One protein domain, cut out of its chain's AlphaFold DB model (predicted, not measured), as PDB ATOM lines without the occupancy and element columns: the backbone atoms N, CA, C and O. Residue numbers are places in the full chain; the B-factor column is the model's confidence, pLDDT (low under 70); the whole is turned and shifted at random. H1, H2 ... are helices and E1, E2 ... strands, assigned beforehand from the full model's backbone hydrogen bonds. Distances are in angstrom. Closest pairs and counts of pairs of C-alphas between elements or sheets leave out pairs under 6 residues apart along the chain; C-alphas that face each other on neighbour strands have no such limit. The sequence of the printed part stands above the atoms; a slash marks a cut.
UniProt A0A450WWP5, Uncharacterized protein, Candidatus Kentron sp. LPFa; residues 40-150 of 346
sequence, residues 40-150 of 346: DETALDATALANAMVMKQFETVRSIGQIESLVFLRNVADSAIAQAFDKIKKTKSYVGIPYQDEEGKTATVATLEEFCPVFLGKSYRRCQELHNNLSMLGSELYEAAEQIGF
ATOM      1  N   ASP A  40     -66.114  44.297 -40.598       58.12
ATOM      2  CA  ASP A  40     -64.923  45.046 -41.000       58.12
ATOM      3  C   ASP A  40     -64.001  45.314 -39.798       58.12
ATOM      4  O   ASP A  40     -62.797  45.111 -39.919       58.12
ATOM      5  N   GLU A  41     -64.537  45.660 -38.619       58.62
ATOM      6  CA  GLU A  41     -63.754  45.788 -37.374       58.62
ATOM      7  C   GLU A  41     -63.100  44.460 -36.966       58.62
ATOM      8  O   GLU A  41     -61.903  44.417 -36.700       58.62
ATOM      9  N   THR A  42     -63.840  43.347 -36.993       60.84
ATOM     10  CA  THR A  42     -63.272  42.026 -36.659       60.84
ATOM     11  C   THR A  42     -62.243  41.539 -37.687       60.84
ATOM     12  O   THR A  42     -61.293  40.846 -37.320       60.84
ATOM     13  N   ALA A  43     -62.374  41.920 -38.963       61.59
ATOM     14  CA  ALA A  43     -61.369  41.651 -39.992       61.59
ATOM     15  C   ALA A  43     -60.118  42.546 -39.850       61.59
ATOM     16  O   ALA A  43     -58.993  42.077 -40.049       61.59
ATOM     17  N   LEU A  44     -60.288  43.814 -39.464       63.16
ATOM     18  CA  LEU A  44     -59.197  44.734 -39.124       63.16
ATOM     19  C   LEU A  44     -58.418  44.250 -37.892       63.16
ATOM     20  O   LEU A  44     -57.189  44.232 -37.921       63.16
ATOM     21  N   ASP A  45     -59.100  43.757 -36.860       70.88
ATOM     22  CA  ASP A  45     -58.458  43.189 -35.670       70.88
ATOM     23  C   ASP A  45     -57.713  41.882 -35.976       70.88
ATOM     24  O   ASP A  45     -56.592  41.675 -35.506       70.88
ATOM     25  N   ALA A  46     -58.283  41.009 -36.814       68.12
ATOM     26  CA  ALA A  46     -57.623  39.774 -37.237       68.12
ATOM     27  C   ALA A  46     -56.363  40.046 -38.081       68.12
ATOM     28  O   ALA A  46     -55.335  39.392 -37.895       68.12
ATOM     29  N   THR A  47     -56.411  41.032 -38.982       73.38
ATOM     30  CA  THR A  47     -55.243  41.446 -39.778       73.38
ATOM     31  C   THR A  47     -54.201  42.182 -38.937       73.38
ATOM     32  O   THR A  47     -53.007  41.964 -39.133       73.38
ATOM     33  N   ALA A  48     -54.609  42.979 -37.945       74.94
ATOM     34  CA  ALA A  48     -53.701  43.602 -36.982       74.94
ATOM     35  C   ALA A  48     -52.989  42.562 -36.099       74.94
ATOM     36  O   ALA A  48     -51.776  42.654 -35.910       74.94
ATOM     37  N   LEU A  49     -53.705  41.536 -35.624       70.06
ATOM     38  CA  LEU A  49     -53.126  40.399 -34.897       70.06
ATOM     39  C   LEU A  49     -52.154  39.592 -35.765       70.06
ATOM     40  O   LEU A  49     -51.059  39.263 -35.305       70.06
ATOM     41  N   ALA A  50     -52.512  39.315 -37.020       66.62
ATOM     42  CA  ALA A  50     -51.631  38.632 -37.965       66.62
ATOM     43  C   ALA A  50     -50.358  39.449 -38.247       66.62
ATOM     44  O   ALA A  50     -49.254  38.915 -38.170       66.62
ATOM     45  N   ASN A  51     -50.489  40.759 -38.477       72.06
ATOM     46  CA  ASN A  51     -49.348  41.655 -38.663       72.06
ATOM     47  C   ASN A  51     -48.479  41.741 -37.401       72.06
ATOM     48  O   ASN A  51     -47.259  41.694 -37.506       72.06
ATOM     49  N   ALA A  52     -49.067  41.797 -36.203       69.88
ATOM     50  CA  ALA A  52     -48.316  41.787 -34.947       69.88
ATOM     51  C   ALA A  52     -47.554  40.465 -34.733       69.88
ATOM     52  O   ALA A  52     -46.403  40.480 -34.295       69.88
ATOM     53  N   MET A  53     -48.154  39.321 -35.085       63.34
ATOM     54  CA  MET A  53     -47.473  38.020 -35.069       63.34
ATOM     55  C   MET A  53     -46.310  37.969 -36.064       63.34
ATOM     56  O   MET A  53     -45.220  37.528 -35.701       63.34
ATOM     57  N   VAL A  54     -46.512  38.472 -37.283       71.25
ATOM     58  CA  VAL A  54     -45.467  38.576 -38.309       71.25
ATOM     59  C   VAL A  54     -44.336  39.507 -37.849       71.25
ATOM     60  O   VAL A  54     -43.169  39.146 -37.960       71.25
ATOM     61  N   MET A  55     -44.642  40.655 -37.239       71.81
ATOM     62  CA  MET A  55     -43.633  41.573 -36.686       71.81
ATOM     63  C   MET A  55     -42.834  40.939 -35.537       71.81
ATOM     64  O   MET A  55     -41.614  41.086 -35.485       71.81
ATOM     65  N   LYS A  56     -43.480  40.153 -34.666       70.50
ATOM     66  CA  LYS A  56     -42.794  39.392 -33.609       70.50
ATOM     67  C   LYS A  56     -41.864  38.307 -34.178       70.50
ATOM     68  O   LYS A  56     -40.780  38.064 -33.642       70.50
ATOM     69  N   GLN A  57     -42.254  37.668 -35.283       76.38
ATOM     70  CA  GLN A  57     -41.380  36.747 -36.016       76.38
ATOM     71  C   GLN A  57     -40.200  37.492 -36.655       76.38
ATOM     72  O   GLN A  57     -39.073  37.011 -36.569       76.38
ATOM     73  N   PHE A  58     -40.414  38.692 -37.205       78.94
ATOM     74  CA  PHE A  58     -39.334  39.531 -37.736       78.94
ATOM     75  C   PHE A  58     -38.303  39.926 -36.673       78.94
ATOM     76  O   PHE A  58     -37.104  39.854 -36.939       78.94
ATOM     77  N   GLU A  59     -38.730  40.304 -35.465       79.31
ATOM     78  CA  GLU A  59     -37.809  40.576 -34.349       79.31
ATOM     79  C   GLU A  59     -36.981  39.341 -33.973       79.31
ATOM     80  O   GLU A  59     -35.777  39.442 -33.724       79.31
ATOM     81  N   THR A  60     -37.608  38.163 -33.998       81.81
ATOM     82  CA  THR A  60     -36.929  36.884 -33.747       81.81
ATOM     83  C   THR A  60     -35.894  36.586 -34.832       81.81
ATOM     84  O   THR A  60     -34.740  36.319 -34.512       81.81
ATOM     85  N   VAL A  61     -36.257  36.713 -36.113       81.31
ATOM     86  CA  VAL A  61     -35.340  36.507 -37.251       81.31
ATOM     87  C   VAL A  61     -34.181  37.505 -37.218       81.31
ATOM     88  O   VAL A  61     -33.030  37.129 -37.428       81.31
ATOM     89  N   ARG A  62     -34.447  38.770 -36.876       86.50
ATOM     90  CA  ARG A  62     -33.398  39.780 -36.687       86.50
ATOM     91  C   ARG A  62     -32.431  39.389 -35.571       86.50
ATOM     92  O   ARG A  62     -31.223  39.538 -35.738       86.50
ATOM     93  N   SER A  63     -32.958  38.900 -34.451       83.81
ATOM     94  CA  SER A  63     -32.149  38.448 -33.315       83.81
ATOM     95  C   SER A  63     -31.306  37.223 -33.680       83.81
ATOM     96  O   SER A  63     -30.141  37.163 -33.302       83.81
ATOM     97  N   ILE A  64     -31.846  36.289 -34.473       83.62
ATOM     98  CA  ILE A  64     -31.095  35.144 -35.010       83.62
ATOM     99  C   ILE A  64     -29.909  35.631 -35.851       83.62
ATOM    100  O   ILE A  64     -28.779  35.255 -35.555       83.62
ATOM    101  N   GLY A  65     -30.125  36.543 -36.803       80.75
ATOM    102  CA  GLY A  65     -29.027  37.078 -37.621       80.75
ATOM    103  C   GLY A  65     -27.954  37.818 -36.803       80.75
ATOM    104  O   GLY A  65     -26.761  37.735 -37.101       80.75
ATOM    105  N   GLN A  66     -28.351  38.507 -35.726       87.00
ATOM    106  CA  GLN A  66     -27.401  39.109 -34.779       87.00
ATOM    107  C   GLN A  66     -26.577  38.046 -34.043       87.00
ATOM    108  O   GLN A  66     -25.360  38.188 -33.934       87.00
ATOM    109  N   ILE A  67     -27.218  36.977 -33.565       86.50
ATOM    110  CA  ILE A  67     -26.541  35.865 -32.886       86.50
ATOM    111  C   ILE A  67     -25.568  35.172 -33.840       86.50
ATOM    112  O   ILE A  67     -24.419  34.956 -33.465       86.50
ATOM    113  N   GLU A  68     -25.980  34.878 -35.072       79.69
ATOM    114  CA  GLU A  68     -25.121  34.263 -36.090       79.69
ATOM    115  C   GLU A  68     -23.872  35.111 -36.362       79.69
ATOM    116  O   GLU A  68     -22.756  34.590 -36.379       79.69
ATOM    117  N   SER A  69     -24.035  36.432 -36.458       82.50
ATOM    118  CA  SER A  69     -22.913  37.366 -36.626       82.50
ATOM    119  C   SER A  69     -21.957  37.355 -35.426       82.50
ATOM    120  O   SER A  69     -20.738  37.364 -35.594       82.50
ATOM    121  N   LEU A  70     -22.487  37.314 -34.199       87.19
ATOM    122  CA  LEU A  70     -21.674  37.240 -32.978       87.19
ATOM    123  C   LEU A  70     -20.949  35.897 -32.849       87.19
ATOM    124  O   LEU A  70     -19.810  35.856 -32.387       87.19
ATOM    125  N   VAL A  71     -21.583  34.803 -33.273       81.12
ATOM    126  CA  VAL A  71     -20.960  33.476 -33.328       81.12
ATOM    127  C   VAL A  71     -19.804  33.473 -34.322       81.12
ATOM    128  O   VAL A  71     -18.726  32.995 -33.975       81.12
ATOM    129  N   PHE A  72     -19.978  34.067 -35.503       80.69
ATOM    130  CA  PHE A  72     -18.891  34.234 -36.466       80.69
ATOM    131  C   PHE A  72     -17.717  35.032 -35.875       80.69
ATOM    132  O   PHE A  72     -16.573  34.581 -35.922       80.69
ATOM    133  N   LEU A  73     -17.985  36.176 -35.234       84.44
ATOM    134  CA  LEU A  73     -16.938  36.976 -34.583       84.44
ATOM    135  C   LEU A  73     -16.213  36.203 -33.475       84.44
ATOM    136  O   LEU A  73     -14.995  36.318 -33.335       84.44
ATOM    137  N   ARG A  74     -16.945  35.397 -32.698       85.62
ATOM    138  CA  ARG A  74     -16.359  34.515 -31.682       85.62
ATOM    139  C   ARG A  74     -15.424  33.488 -32.315       85.62
ATOM    140  O   ARG A  74     -14.344  33.280 -31.781       85.62
ATOM    141  N   ASN A  75     -15.817  32.862 -33.418       81.81
ATOM    142  CA  ASN A  75     -15.007  31.861 -34.111       81.81
ATOM    143  C   ASN A  75     -13.684  32.463 -34.631       81.81
ATOM    144  O   ASN A  75     -12.603  31.928 -34.382       81.81
ATOM    145  N   VAL A  76     -13.743  33.657 -35.233       82.94
ATOM    146  CA  VAL A  76     -12.543  34.419 -35.629       82.94
ATOM    147  C   VAL A  76     -11.662  34.747 -34.415       82.94
ATOM    148  O   VAL A  76     -10.440  34.585 -34.463       82.94
ATOM    149  N   ALA A  77     -12.265  35.170 -33.300       87.50
ATOM    150  CA  ALA A  77     -11.535  35.441 -32.063       87.50
ATOM    151  C   ALA A  77     -10.889  34.174 -31.471       87.50
ATOM    152  O   ALA A  77      -9.755  34.238 -31.001       87.50
ATOM    153  N   ASP A  78     -11.568  33.025 -31.518       87.38
ATOM    154  CA  ASP A  78     -11.043  31.736 -31.056       87.38
ATOM    155  C   ASP A  78      -9.800  31.326 -31.870       87.38
ATOM    156  O   ASP A  78      -8.811  30.895 -31.270       87.38
ATOM    157  N   SER A  79      -9.783  31.562 -33.190       85.94
ATOM    158  CA  SER A  79      -8.584  31.371 -34.028       85.94
ATOM    159  C   SER A  79      -7.428  32.286 -33.640       85.94
ATOM    160  O   SER A  79      -6.312  31.815 -33.395       85.94
ATOM    161  N   ALA A  80      -7.690  33.582 -33.466       88.88
ATOM    162  CA  ALA A  80      -6.664  34.521 -33.019       88.88
ATOM    163  C   ALA A  80      -6.094  34.142 -31.637       88.88
ATOM    164  O   ALA A  80      -4.879  34.197 -31.424       88.88
ATOM    165  N   ILE A  81      -6.951  33.702 -30.707       91.56
ATOM    166  CA  ILE A  81      -6.546  33.223 -29.379       91.56
ATOM    167  C   ILE A  81      -5.685  31.962 -29.494       91.56
ATOM    168  O   ILE A  81      -4.661  31.876 -28.817       91.56
ATOM    169  N   ALA A  82      -6.050  31.006 -30.352       91.25
ATOM    170  CA  ALA A  82      -5.276  29.784 -30.571       91.25
ATOM    171  C   ALA A  82      -3.851  30.094 -31.066       91.25
ATOM    172  O   ALA A  82      -2.871  29.569 -30.527       91.25
ATOM    173  N   GLN A  83      -3.726  31.001 -32.042       90.25
ATOM    174  CA  GLN A  83      -2.436  31.451 -32.574       90.25
ATOM    175  C   GLN A  83      -1.607  32.205 -31.527       90.25
ATOM    176  O   GLN A  83      -0.397  31.992 -31.408       90.25
ATOM    177  N   ALA A  84      -2.239  33.099 -30.760       92.00
ATOM    178  CA  ALA A  84      -1.570  33.838 -29.693       92.00
ATOM    179  C   ALA A  84      -1.068  32.892 -28.594       92.00
ATOM    180  O   ALA A  84       0.089  32.984 -28.182       92.00
ATOM    181  N   PHE A  85      -1.904  31.943 -28.168       93.88
ATOM    182  CA  PHE A  85      -1.554  30.946 -27.164       93.88
ATOM    183  C   PHE A  85      -0.360  30.087 -27.600       93.88
ATOM    184  O   PHE A  85       0.564  29.904 -26.809       93.88
ATOM    185  N   ASP A  86      -0.317  29.630 -28.856       92.38
ATOM    186  CA  ASP A  86       0.829  28.881 -29.389       92.38
ATOM    187  C   ASP A  86       2.141  29.687 -29.302       92.38
ATOM    188  O   ASP A  86       3.151  29.209 -28.774       92.38
ATOM    189  N   LYS A  87       2.116  30.956 -29.734       92.31
ATOM    190  CA  LYS A  87       3.278  31.862 -29.669       92.31
ATOM    191  C   LYS A  87       3.735  32.117 -28.229       92.31
ATOM    192  O   LYS A  87       4.932  32.051 -27.935       92.31
ATOM    193  N   ILE A  88       2.797  32.383 -27.323       93.44
ATOM    194  CA  ILE A  88       3.074  32.673 -25.907       93.44
ATOM    195  C   ILE A  88       3.641  31.437 -25.203       93.44
ATOM    196  O   ILE A  88       4.618  31.532 -24.458       93.44
ATOM    197  N   LYS A  89       3.081  30.256 -25.480       92.06
ATOM    198  CA  LYS A  89       3.554  28.980 -24.937       92.06
ATOM    199  C   LYS A  89       4.984  28.674 -25.386       92.06
ATOM    200  O   LYS A  89       5.804  28.295 -24.552       92.06
ATOM    201  N   LYS A  90       5.302  28.882 -26.670       92.25
ATOM    202  CA  LYS A  90       6.649  28.661 -27.233       92.25
ATOM    203  C   LYS A  90       7.693  29.627 -26.674       92.25
ATOM    204  O   LYS A  90       8.796  29.209 -26.338       92.25
ATOM    205  N   THR A  91       7.347  30.906 -26.551       93.06
ATOM    206  CA  THR A  91       8.271  31.950 -26.067       93.06
ATOM    207  C   THR A  91       8.366  32.026 -24.542       93.06
ATOM    208  O   THR A  91       9.275  32.671 -24.025       93.06
ATOM    209  N   LYS A  92       7.442  31.382 -23.816       91.56
ATOM    210  CA  LYS A  92       7.258  31.521 -22.361       91.56
ATOM    211  C   LYS A  92       7.076  32.977 -21.909       91.56
ATOM    212  O   LYS A  92       7.355  33.308 -20.760       91.56
ATOM    213  N   SER A  93       6.564  33.841 -22.789       90.00
ATOM    214  CA  SER A  93       6.404  35.276 -22.521       90.00
ATOM    215  C   SER A  93       5.345  35.602 -21.464       90.00
ATOM    216  O   SER A  93       5.212  36.759 -21.088       90.00
ATOM    217  N   TYR A  94       4.576  34.609 -21.004       89.62
ATOM    218  CA  TYR A  94       3.553  34.766 -19.968       89.62
ATOM    219  C   TYR A  94       4.134  34.940 -18.557       89.62
ATOM    220  O   TYR A  94       3.449  35.457 -17.679       89.62
ATOM    221  N   VAL A  95       5.375  34.505 -18.319       91.06
ATOM    222  CA  VAL A  95       5.983  34.515 -16.982       91.06
ATOM    223  C   VAL A  95       6.348  35.940 -16.569       91.06
ATOM    224  O   VAL A  95       7.041  36.649 -17.296       91.06
ATOM    225  N   GLY A  96       5.926  36.343 -15.370       87.12
ATOM    226  CA  GLY A  96       6.274  37.637 -14.782       87.12
ATOM    227  C   GLY A  96       5.402  38.805 -15.243       87.12
ATOM    228  O   GLY A  96       5.685  39.944 -14.872       87.12
ATOM    229  N   ILE A  97       4.336  38.554 -16.013       89.88
ATOM    230  CA  ILE A  97       3.371  39.599 -16.371       89.88
ATOM    231  C   ILE A  97       2.573  39.984 -15.113       89.88
ATOM    232  O   ILE A  97       1.970  39.102 -14.491       89.88
ATOM    233  N   PRO A  98       2.554  41.271 -14.721       88.38
ATOM    234  CA  PRO A  98       1.752  41.722 -13.597       88.38
ATOM    235  C   PRO A  98       0.267  41.774 -13.979       88.38
ATOM    236  O   PRO A  98      -0.089  42.267 -15.049       88.38
ATOM    237  N   TYR A  99      -0.600  41.315 -13.084       88.06
ATOM    238  CA  TYR A  99      -2.051  41.452 -13.196       88.06
ATOM    239  C   TYR A  99      -2.663  41.824 -11.843       88.06
ATOM    240  O   TYR A  99      -2.011  41.729 -10.800       88.06
ATOM    241  N   GLN A 100      -3.904  42.306 -11.869       86.31
ATOM    242  CA  GLN A 100      -4.681  42.531 -10.656       86.31
ATOM    243  C   GLN A 100      -5.597  41.340 -10.425       86.31
ATOM    244  O   GLN A 100      -6.365  40.977 -11.313       86.31
ATOM    245  N   ASP A 101      -5.479  40.745  -9.245       81.44
ATOM    246  CA  ASP A 101      -6.379  39.688  -8.800       81.44
ATOM    247  C   ASP A 101      -7.757  40.262  -8.422       81.44
ATOM    248  O   ASP A 101      -7.911  41.480  -8.282       81.44
ATOM    249  N   GLU A 102      -8.754  39.402  -8.207       79.56
ATOM    250  CA  GLU A 102     -10.121  39.794  -7.818       79.56
ATOM    251  C   GLU A 102     -10.152  40.636  -6.526       79.56
ATOM    252  O   GLU A 102     -11.038  41.466  -6.326       79.56
ATOM    253  N   GLU A 103      -9.130  40.487  -5.678       81.81
ATOM    254  CA  GLU A 103      -8.935  41.230  -4.428       81.81
ATOM    255  C   GLU A 103      -8.210  42.585  -4.611       81.81
ATOM    256  O   GLU A 103      -7.899  43.269  -3.633       81.81
ATOM    257  N   GLY A 104      -7.897  42.990  -5.850       81.69
ATOM    258  CA  GLY A 104      -7.199  44.247  -6.166       81.69
ATOM    259  C   GLY A 104      -5.700  44.240  -5.838       81.69
ATOM    260  O   GLY A 104      -5.039  45.283  -5.855       81.69
ATOM    261  N   LYS A 105      -5.138  43.069  -5.523       84.50
ATOM    262  CA  LYS A 105      -3.711  42.893  -5.245       84.50
ATOM    263  C   LYS A 105      -2.946  42.652  -6.543       84.50
ATOM    264  O   LYS A 105      -3.387  41.907  -7.412       84.50
ATOM    265  N   THR A 106      -1.773  43.270  -6.669       83.38
ATOM    266  CA  THR A 106      -0.881  43.027  -7.806       83.38
ATOM    267  C   THR A 106      -0.171  41.688  -7.623       83.38
ATOM    268  O   THR A 106       0.604  41.520  -6.679       83.38
ATOM    269  N   ALA A 107      -0.445  40.752  -8.524       85.62
ATOM    270  CA  ALA A 107       0.205  39.452  -8.613       85.62
ATOM    271  C   ALA A 107       0.970  39.343  -9.939       85.62
ATOM    272  O   ALA A 107       0.775  40.141 -10.855       85.62
ATOM    273  N   THR A 108       1.869  38.368 -10.037       88.69
ATOM    274  CA  THR A 108       2.610  38.066 -11.268       88.69
ATOM    275  C   THR A 108       2.280  36.663 -11.724       88.69
ATOM    276  O   THR A 108       2.348  35.738 -10.919       88.69
ATOM    277  N   VAL A 109       1.990  36.503 -13.011       89.69
ATOM    278  CA  VAL A 109       1.704  35.195 -13.607       89.69
ATOM    279  C   VAL A 109       2.942  34.301 -13.560       89.69
ATOM    280  O   VAL A 109       4.008  34.684 -14.054       89.69
ATOM    281  N   ALA A 110       2.793  33.093 -13.020       87.75
ATOM    282  CA  ALA A 110       3.833  32.065 -13.033       87.75
ATOM    283  C   ALA A 110       3.510  30.923 -14.008       87.75
ATOM    284  O   ALA A 110       4.423  30.345 -14.602       87.75
ATOM    285  N   THR A 111       2.226  30.604 -14.196       91.38
ATOM    286  CA  THR A 111       1.781  29.442 -14.982       91.38
ATOM    287  C   THR A 111       0.806  29.820 -16.099       91.38
ATOM    288  O   THR A 111       0.158  30.864 -16.070       91.38
ATOM    289  N   LEU A 112       0.666  28.944 -17.102       89.94
ATOM    290  CA  LEU A 112      -0.354  29.113 -18.147       89.94
ATOM    291  C   LEU A 112      -1.784  28.946 -17.607       89.94
ATOM    292  O   LEU A 112      -2.719  29.489 -18.193       89.94
ATOM    293  N   GLU A 113      -1.955  28.217 -16.505       91.56
ATOM    294  CA  GLU A 113      -3.249  28.037 -15.840       91.56
ATOM    295  C   GLU A 113      -3.763  29.336 -15.224       91.56
ATOM    296  O   GLU A 113      -4.961  29.594 -15.292       91.56
ATOM    297  N   GLU A 114      -2.862  30.183 -14.724       89.62
ATOM    298  CA  GLU A 114      -3.165  31.548 -14.275       89.62
ATOM    299  C   GLU A 114      -3.306  32.512 -15.460       89.62
ATOM    300  O   GLU A 114      -4.213  33.340 -15.502       89.62
ATOM    301  N   PHE A 115      -2.429  32.390 -16.462       92.50
ATOM    302  CA  PHE A 115      -2.397  33.297 -17.611       92.50
ATOM    303  C   PHE A 115      -3.688  33.272 -18.438       92.50
ATOM    304  O   PHE A 115      -4.250  34.317 -18.767       92.50
ATOM    305  N   CYS A 116      -4.142  32.075 -18.820       92.75
ATOM    306  CA  CYS A 116      -5.245  31.895 -19.759       92.75
ATOM    307  C   CYS A 116      -6.567  32.541 -19.300       92.75
ATOM    308  O   CYS A 116      -7.133  33.308 -20.084       92.75
ATOM    309  N   PRO A 117      -7.079  32.297 -18.076       91.94
ATOM    310  CA  PRO A 117      -8.333  32.908 -17.647       91.94
ATOM    311  C   PRO A 117      -8.215  34.430 -17.523       91.94
ATOM    312  O   PRO A 117      -9.136  35.132 -17.933       91.94
ATOM    313  N   VAL A 118      -7.076  34.937 -17.038       90.19
ATOM    314  CA  VAL A 118      -6.863  36.371 -16.793       90.19
ATOM    315  C   VAL A 118      -6.721  37.162 -18.096       90.19
ATOM    316  O   VAL A 118      -7.348  38.205 -18.253       90.19
ATOM    317  N   PHE A 119      -5.912  36.680 -19.043       90.50
ATOM    318  CA  PHE A 119      -5.546  37.451 -20.241       90.50
ATOM    319  C   PHE A 119      -6.261  37.008 -21.518       90.50
ATOM    320  O   PHE A 119      -6.459  37.825 -22.414       90.50
ATOM    321  N   LEU A 120      -6.639  35.732 -21.628       90.19
ATOM    322  CA  LEU A 120      -7.316  35.187 -22.813       90.19
ATOM    323  C   LEU A 120      -8.822  34.987 -22.591       90.19
ATOM    324  O   LEU A 120      -9.533  34.632 -23.532       90.19
ATOM    325  N   GLY A 121      -9.318  35.181 -21.363       90.69
ATOM    326  CA  GLY A 121     -10.731  35.006 -21.014       90.69
ATOM    327  C   GLY A 121     -11.234  33.569 -21.186       90.69
ATOM    328  O   GLY A 121     -12.436  33.340 -21.328       90.69
ATOM    329  N   LYS A 122     -10.326  32.587 -21.228       91.81
ATOM    330  CA  LYS A 122     -10.635  31.165 -21.423       91.81
ATOM    331  C   LYS A 122      -9.793  30.321 -20.481       91.81
ATOM    332  O   LYS A 122      -8.661  30.664 -20.167       91.81
ATOM    333  N   SER A 123     -10.326  29.181 -20.054       93.81
ATOM    334  CA  SER A 123      -9.543  28.238 -19.257       93.81
ATOM    335  C   SER A 123      -8.344  27.717 -20.052       93.81
ATOM    336  O   SER A 123      -8.401  27.592 -21.279       93.81
ATOM    337  N   TYR A 124      -7.275  27.338 -19.349       93.12
ATOM    338  CA  TYR A 124      -6.119  26.690 -19.973       93.12
ATOM    339  C   TYR A 124      -6.527  25.482 -20.821       93.12
ATOM    340  O   TYR A 124      -6.091  25.356 -21.963       93.12
ATOM    341  N   ARG A 125      -7.449  24.654 -20.312       93.69
ATOM    342  CA  ARG A 125      -8.012  23.520 -21.049       93.69
ATOM    343  C   ARG A 125      -8.617  23.945 -22.388       93.69
ATOM    344  O   ARG A 125      -8.314  23.331 -23.404       93.69
ATOM    345  N   ARG A 126      -9.435  25.002 -22.409       91.69
ATOM    346  CA  ARG A 126     -10.058  25.481 -23.648       91.69
ATOM    347  C   ARG A 126      -9.021  26.037 -24.627       91.69
ATOM    348  O   ARG A 126      -9.118  25.762 -25.818       91.69
ATOM    349  N   CYS A 127      -8.019  26.773 -24.149       92.81
ATOM    350  CA  CYS A 127      -6.912  27.244 -24.992       92.81
ATOM    351  C   CYS A 127      -6.106  26.077 -25.580       92.81
ATOM    352  O   CYS A 127      -5.751  26.104 -26.756       92.81
ATOM    353  N   GLN A 128      -5.868  25.030 -24.790       92.81
ATOM    354  CA  GLN A 128      -5.202  23.813 -25.241       92.81
ATOM    355  C   GLN A 128      -6.033  23.078 -26.306       92.81
ATOM    356  O   GLN A 128      -5.479  22.628 -27.302       92.81
ATOM    357  N   GLU A 129      -7.354  22.979 -26.131       91.75
ATOM    358  CA  GLU A 129      -8.260  22.399 -27.133       91.75
ATOM    359  C   GLU A 129      -8.202  23.169 -28.460       91.75
ATOM    360  O   GLU A 129      -8.028  22.558 -29.513       91.75
ATOM    361  N   LEU A 130      -8.284  24.502 -28.408       91.19
ATOM    362  CA  LEU A 130      -8.162  25.369 -29.584       91.19
ATOM    363  C   LEU A 130      -6.804  25.198 -30.278       91.19
ATOM    364  O   LEU A 130      -6.741  25.027 -31.492       91.19
ATOM    365  N   HIS A 131      -5.719  25.170 -29.504       92.12
ATOM    366  CA  HIS A 131      -4.372  24.927 -30.014       92.12
ATOM    367  C   HIS A 131      -4.234  23.559 -30.687       92.12
ATOM    368  O   HIS A 131      -3.639  23.462 -31.757       92.12
ATOM    369  N   ASN A 132      -4.803  22.509 -30.096       91.50
ATOM    370  CA  ASN A 132      -4.772  21.171 -30.678       91.50
ATOM    371  C   ASN A 132      -5.569  21.110 -31.989       91.50
ATOM    372  O   ASN A 132      -5.140  20.443 -32.925       91.50
ATOM    373  N   ASN A 133      -6.711  21.799 -32.074       90.75
ATOM    374  CA  ASN A 133      -7.493  21.880 -33.311       90.75
ATOM    375  C   ASN A 133      -6.727  22.640 -34.403       90.75
ATOM    376  O   ASN A 133      -6.635  22.160 -35.530       90.75
ATOM    377  N   LEU A 134      -6.107  23.770 -34.047       89.75
ATOM    378  CA  LEU A 134      -5.256  24.537 -34.955       89.75
ATOM    379  C   LEU A 134      -4.055  23.714 -35.429       89.75
ATOM    380  O   LEU A 134      -3.737  23.721 -36.611       89.75
ATOM    381  N   SER A 135      -3.397  22.973 -34.536       88.88
ATOM    382  CA  SER A 135      -2.252  22.126 -34.891       88.88
ATOM    383  C   SER A 135      -2.634  20.949 -35.791       88.88
ATOM    384  O   SER A 135      -1.786  20.478 -36.540       88.88
ATOM    385  N   MET A 136      -3.869  20.451 -35.693       88.62
ATOM    386  CA  MET A 136      -4.368  19.329 -36.493       88.62
ATOM    387  C   MET A 136      -4.674  19.740 -37.940       88.62
ATOM    388  O   MET A 136      -4.448  18.963 -38.865       88.62
ATOM    389  N   LEU A 137      -5.211  20.947 -38.131       88.12
ATOM    390  CA  LEU A 137      -5.632  21.456 -39.440       88.12
ATOM    391  C   LEU A 137      -4.587  22.352 -40.116       88.12
ATOM    392  O   LEU A 137      -4.524  22.399 -41.339       88.12
ATOM    393  N   GLY A 138      -3.763  23.055 -39.338       88.19
ATOM    394  CA  GLY A 138      -2.966  24.182 -39.820       88.19
ATOM    395  C   GLY A 138      -3.751  25.499 -39.781       88.19
ATOM    396  O   GLY A 138      -4.972  25.509 -39.653       88.19
ATOM    397  N   SER A 139      -3.045  26.631 -39.859       85.75
ATOM    398  CA  SER A 139      -3.638  27.963 -39.635       85.75
ATOM    399  C   SER A 139      -4.743  28.310 -40.638       85.75
ATOM    400  O   SER A 139      -5.818  28.731 -40.229       85.75
ATOM    401  N   GLU A 140      -4.484  28.122 -41.935       86.88
ATOM    402  CA  GLU A 140      -5.411  28.513 -43.010       86.88
ATOM    403  C   GLU A 140      -6.681  27.654 -42.996       86.88
ATOM    404  O   GLU A 140      -7.796  28.167 -42.997       86.88
ATOM    405  N   LEU A 141      -6.507  26.338 -42.888       88.12
ATOM    406  CA  LEU A 141      -7.598  25.368 -42.851       88.12
ATOM    407  C   LEU A 141      -8.433  25.479 -41.568       88.12
ATOM    408  O   LEU A 141      -9.649  25.306 -41.605       88.12
ATOM    409  N   TYR A 142      -7.805  25.809 -40.434       90.38
ATOM    410  CA  TYR A 142      -8.522  26.089 -39.190       90.38
ATOM    411  C   TYR A 142      -9.382  27.355 -39.303       90.38
ATOM    412  O   TYR A 142     -10.537  27.347 -38.888       90.38
ATOM    413  N   GLU A 143      -8.862  28.429 -39.906       87.44
ATOM    414  CA  GLU A 143      -9.650  29.641 -40.170       87.44
ATOM    415  C   GLU A 143     -10.816  29.370 -41.127       87.44
ATOM    416  O   GLU A 143     -11.935  29.811 -40.856       87.44
ATOM    417  N   ALA A 144     -10.591  28.587 -42.188       88.06
ATOM    418  CA  ALA A 144     -11.648  28.158 -43.101       88.06
ATOM    419  C   ALA A 144     -12.731  27.344 -42.373       88.06
ATOM    420  O   ALA A 144     -13.919  27.636 -42.516       88.06
ATOM    421  N   ALA A 145     -12.336  26.388 -41.523       88.12
ATOM    422  CA  ALA A 145     -13.251  25.592 -40.704       88.12
ATOM    423  C   ALA A 145     -14.088  26.472 -39.751       88.12
ATOM    424  O   ALA A 145     -15.310  26.328 -39.663       88.12
ATOM    425  N   GLU A 146     -13.458  27.427 -39.065       88.31
ATOM    426  CA  GLU A 146     -14.138  28.379 -38.179       88.31
ATOM    427  C   GLU A 146     -15.103  29.304 -38.946       88.31
ATOM    428  O   GLU A 146     -16.191  29.607 -38.440       88.31
ATOM    429  N   GLN A 147     -14.745  29.706 -40.175       83.31
ATOM    430  CA  GLN A 147     -15.562  30.548 -41.053       83.31
ATOM    431  C   GLN A 147     -16.816  29.825 -41.554       83.31
ATOM    432  O   GLN A 147     -17.901  30.410 -41.542       83.31
ATOM    433  N   ILE A 148     -16.698  28.553 -41.942       85.19
ATOM    434  CA  ILE A 148     -17.860  27.726 -42.304       85.19
ATOM    435  C   ILE A 148     -18.640  27.263 -41.061       85.19
ATOM    436  O   ILE A 148     -19.764  26.779 -41.162       85.19
ATOM    437  N   GLY A 149     -18.105  27.473 -39.858       84.31
ATOM    438  CA  GLY A 149     -18.815  27.261 -38.600       84.31
ATOM    439  C   GLY A 149     -18.719  25.841 -38.051       84.31
ATOM    440  O   GLY A 149     -19.691  25.371 -37.451       84.31
ATOM    441  N   PHE A 150     -17.571  25.179 -38.230       88.06
ATOM    442  CA  PHE A 150     -17.223  23.977 -37.471       88.06
ATOM    443  C   PHE A 150     -17.334  24.239 -35.965       88.06
ATOM    444  O   PHE A 150     -16.943  25.284 -35.445       88.06
TER     445      PHE A 150
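Overview. This is residues 40 to 150 of the 346 residues of an uncharacterized protein of Candidatus Kentron sp. LPFa (UniProt A0A450WWP5). A two-strand hairpin, E1 and E2, tops a small head at the far end of one very long helix, H1, whose residues 40 to 67 stick out free as an arm. In the head, H3 crosses H1, with H2 at one end of H3 and H4 folding back alongside H1 from the other. The printed part has 111 residues, in the order H1, E1, E2, H2, H3, H4; it is mostly helix, and its sheet is antiparallel. The whole is extended, with a radius of gyration of the C-alphas of 22.9 A and spans of 76 by 41 by 15 A.

Along the chain. Find E1 at residues 98 to 100, 7.1 A long, from C-alpha 98 at (1.752, 41.722, -13.597), and E2 at residues 106 to 108, 7.0 A. H1 runs 75.8 A from C-alpha 40 at (-64.923, 45.046, -41.000) to residue 91. Then look for H2 at residues 112 to 120, 10.4 A, H3 at 124 to 137, 20.2 A, and H4 at 139 to 148, 14.5 A, ending at C-alpha 148, (-17.860, 27.726, -42.304).

Arrangement. Look first at the hairpin E1 and E2, where N 99 and O 107 are 2.9 A apart, within hydrogen-bond range. H2 touches residues 124 to 127 of H3, about perpendicular at 83 degrees; the closest C-alphas, Glu 113 and Tyr 124, are 5.2 A apart. Residues 78 to 86 of H1 touch H3, about perpendicular at 85 degrees, closest at C-alphas 82 and 131, 5.0 A. Residues 72 to 83 of H1 touch H4 at a shallow tilt of 10 degrees, opposite ways, closest at C-alphas 75 and 146, 5.4 A. H2 and H4 are apart. Every O i to N i+4 pair is within hydrogen-bond range in H1, H3 and H4, and 3 of 5 are in H2.

Size, cuts and confidence. The farthest C-alphas, those of Asp 40 and Gly 96, are 76.2 A apart. The printed part has no cut, and no link is long. Confidence is under 70 at residues 40 to 44, 46, 50, 52 and 53.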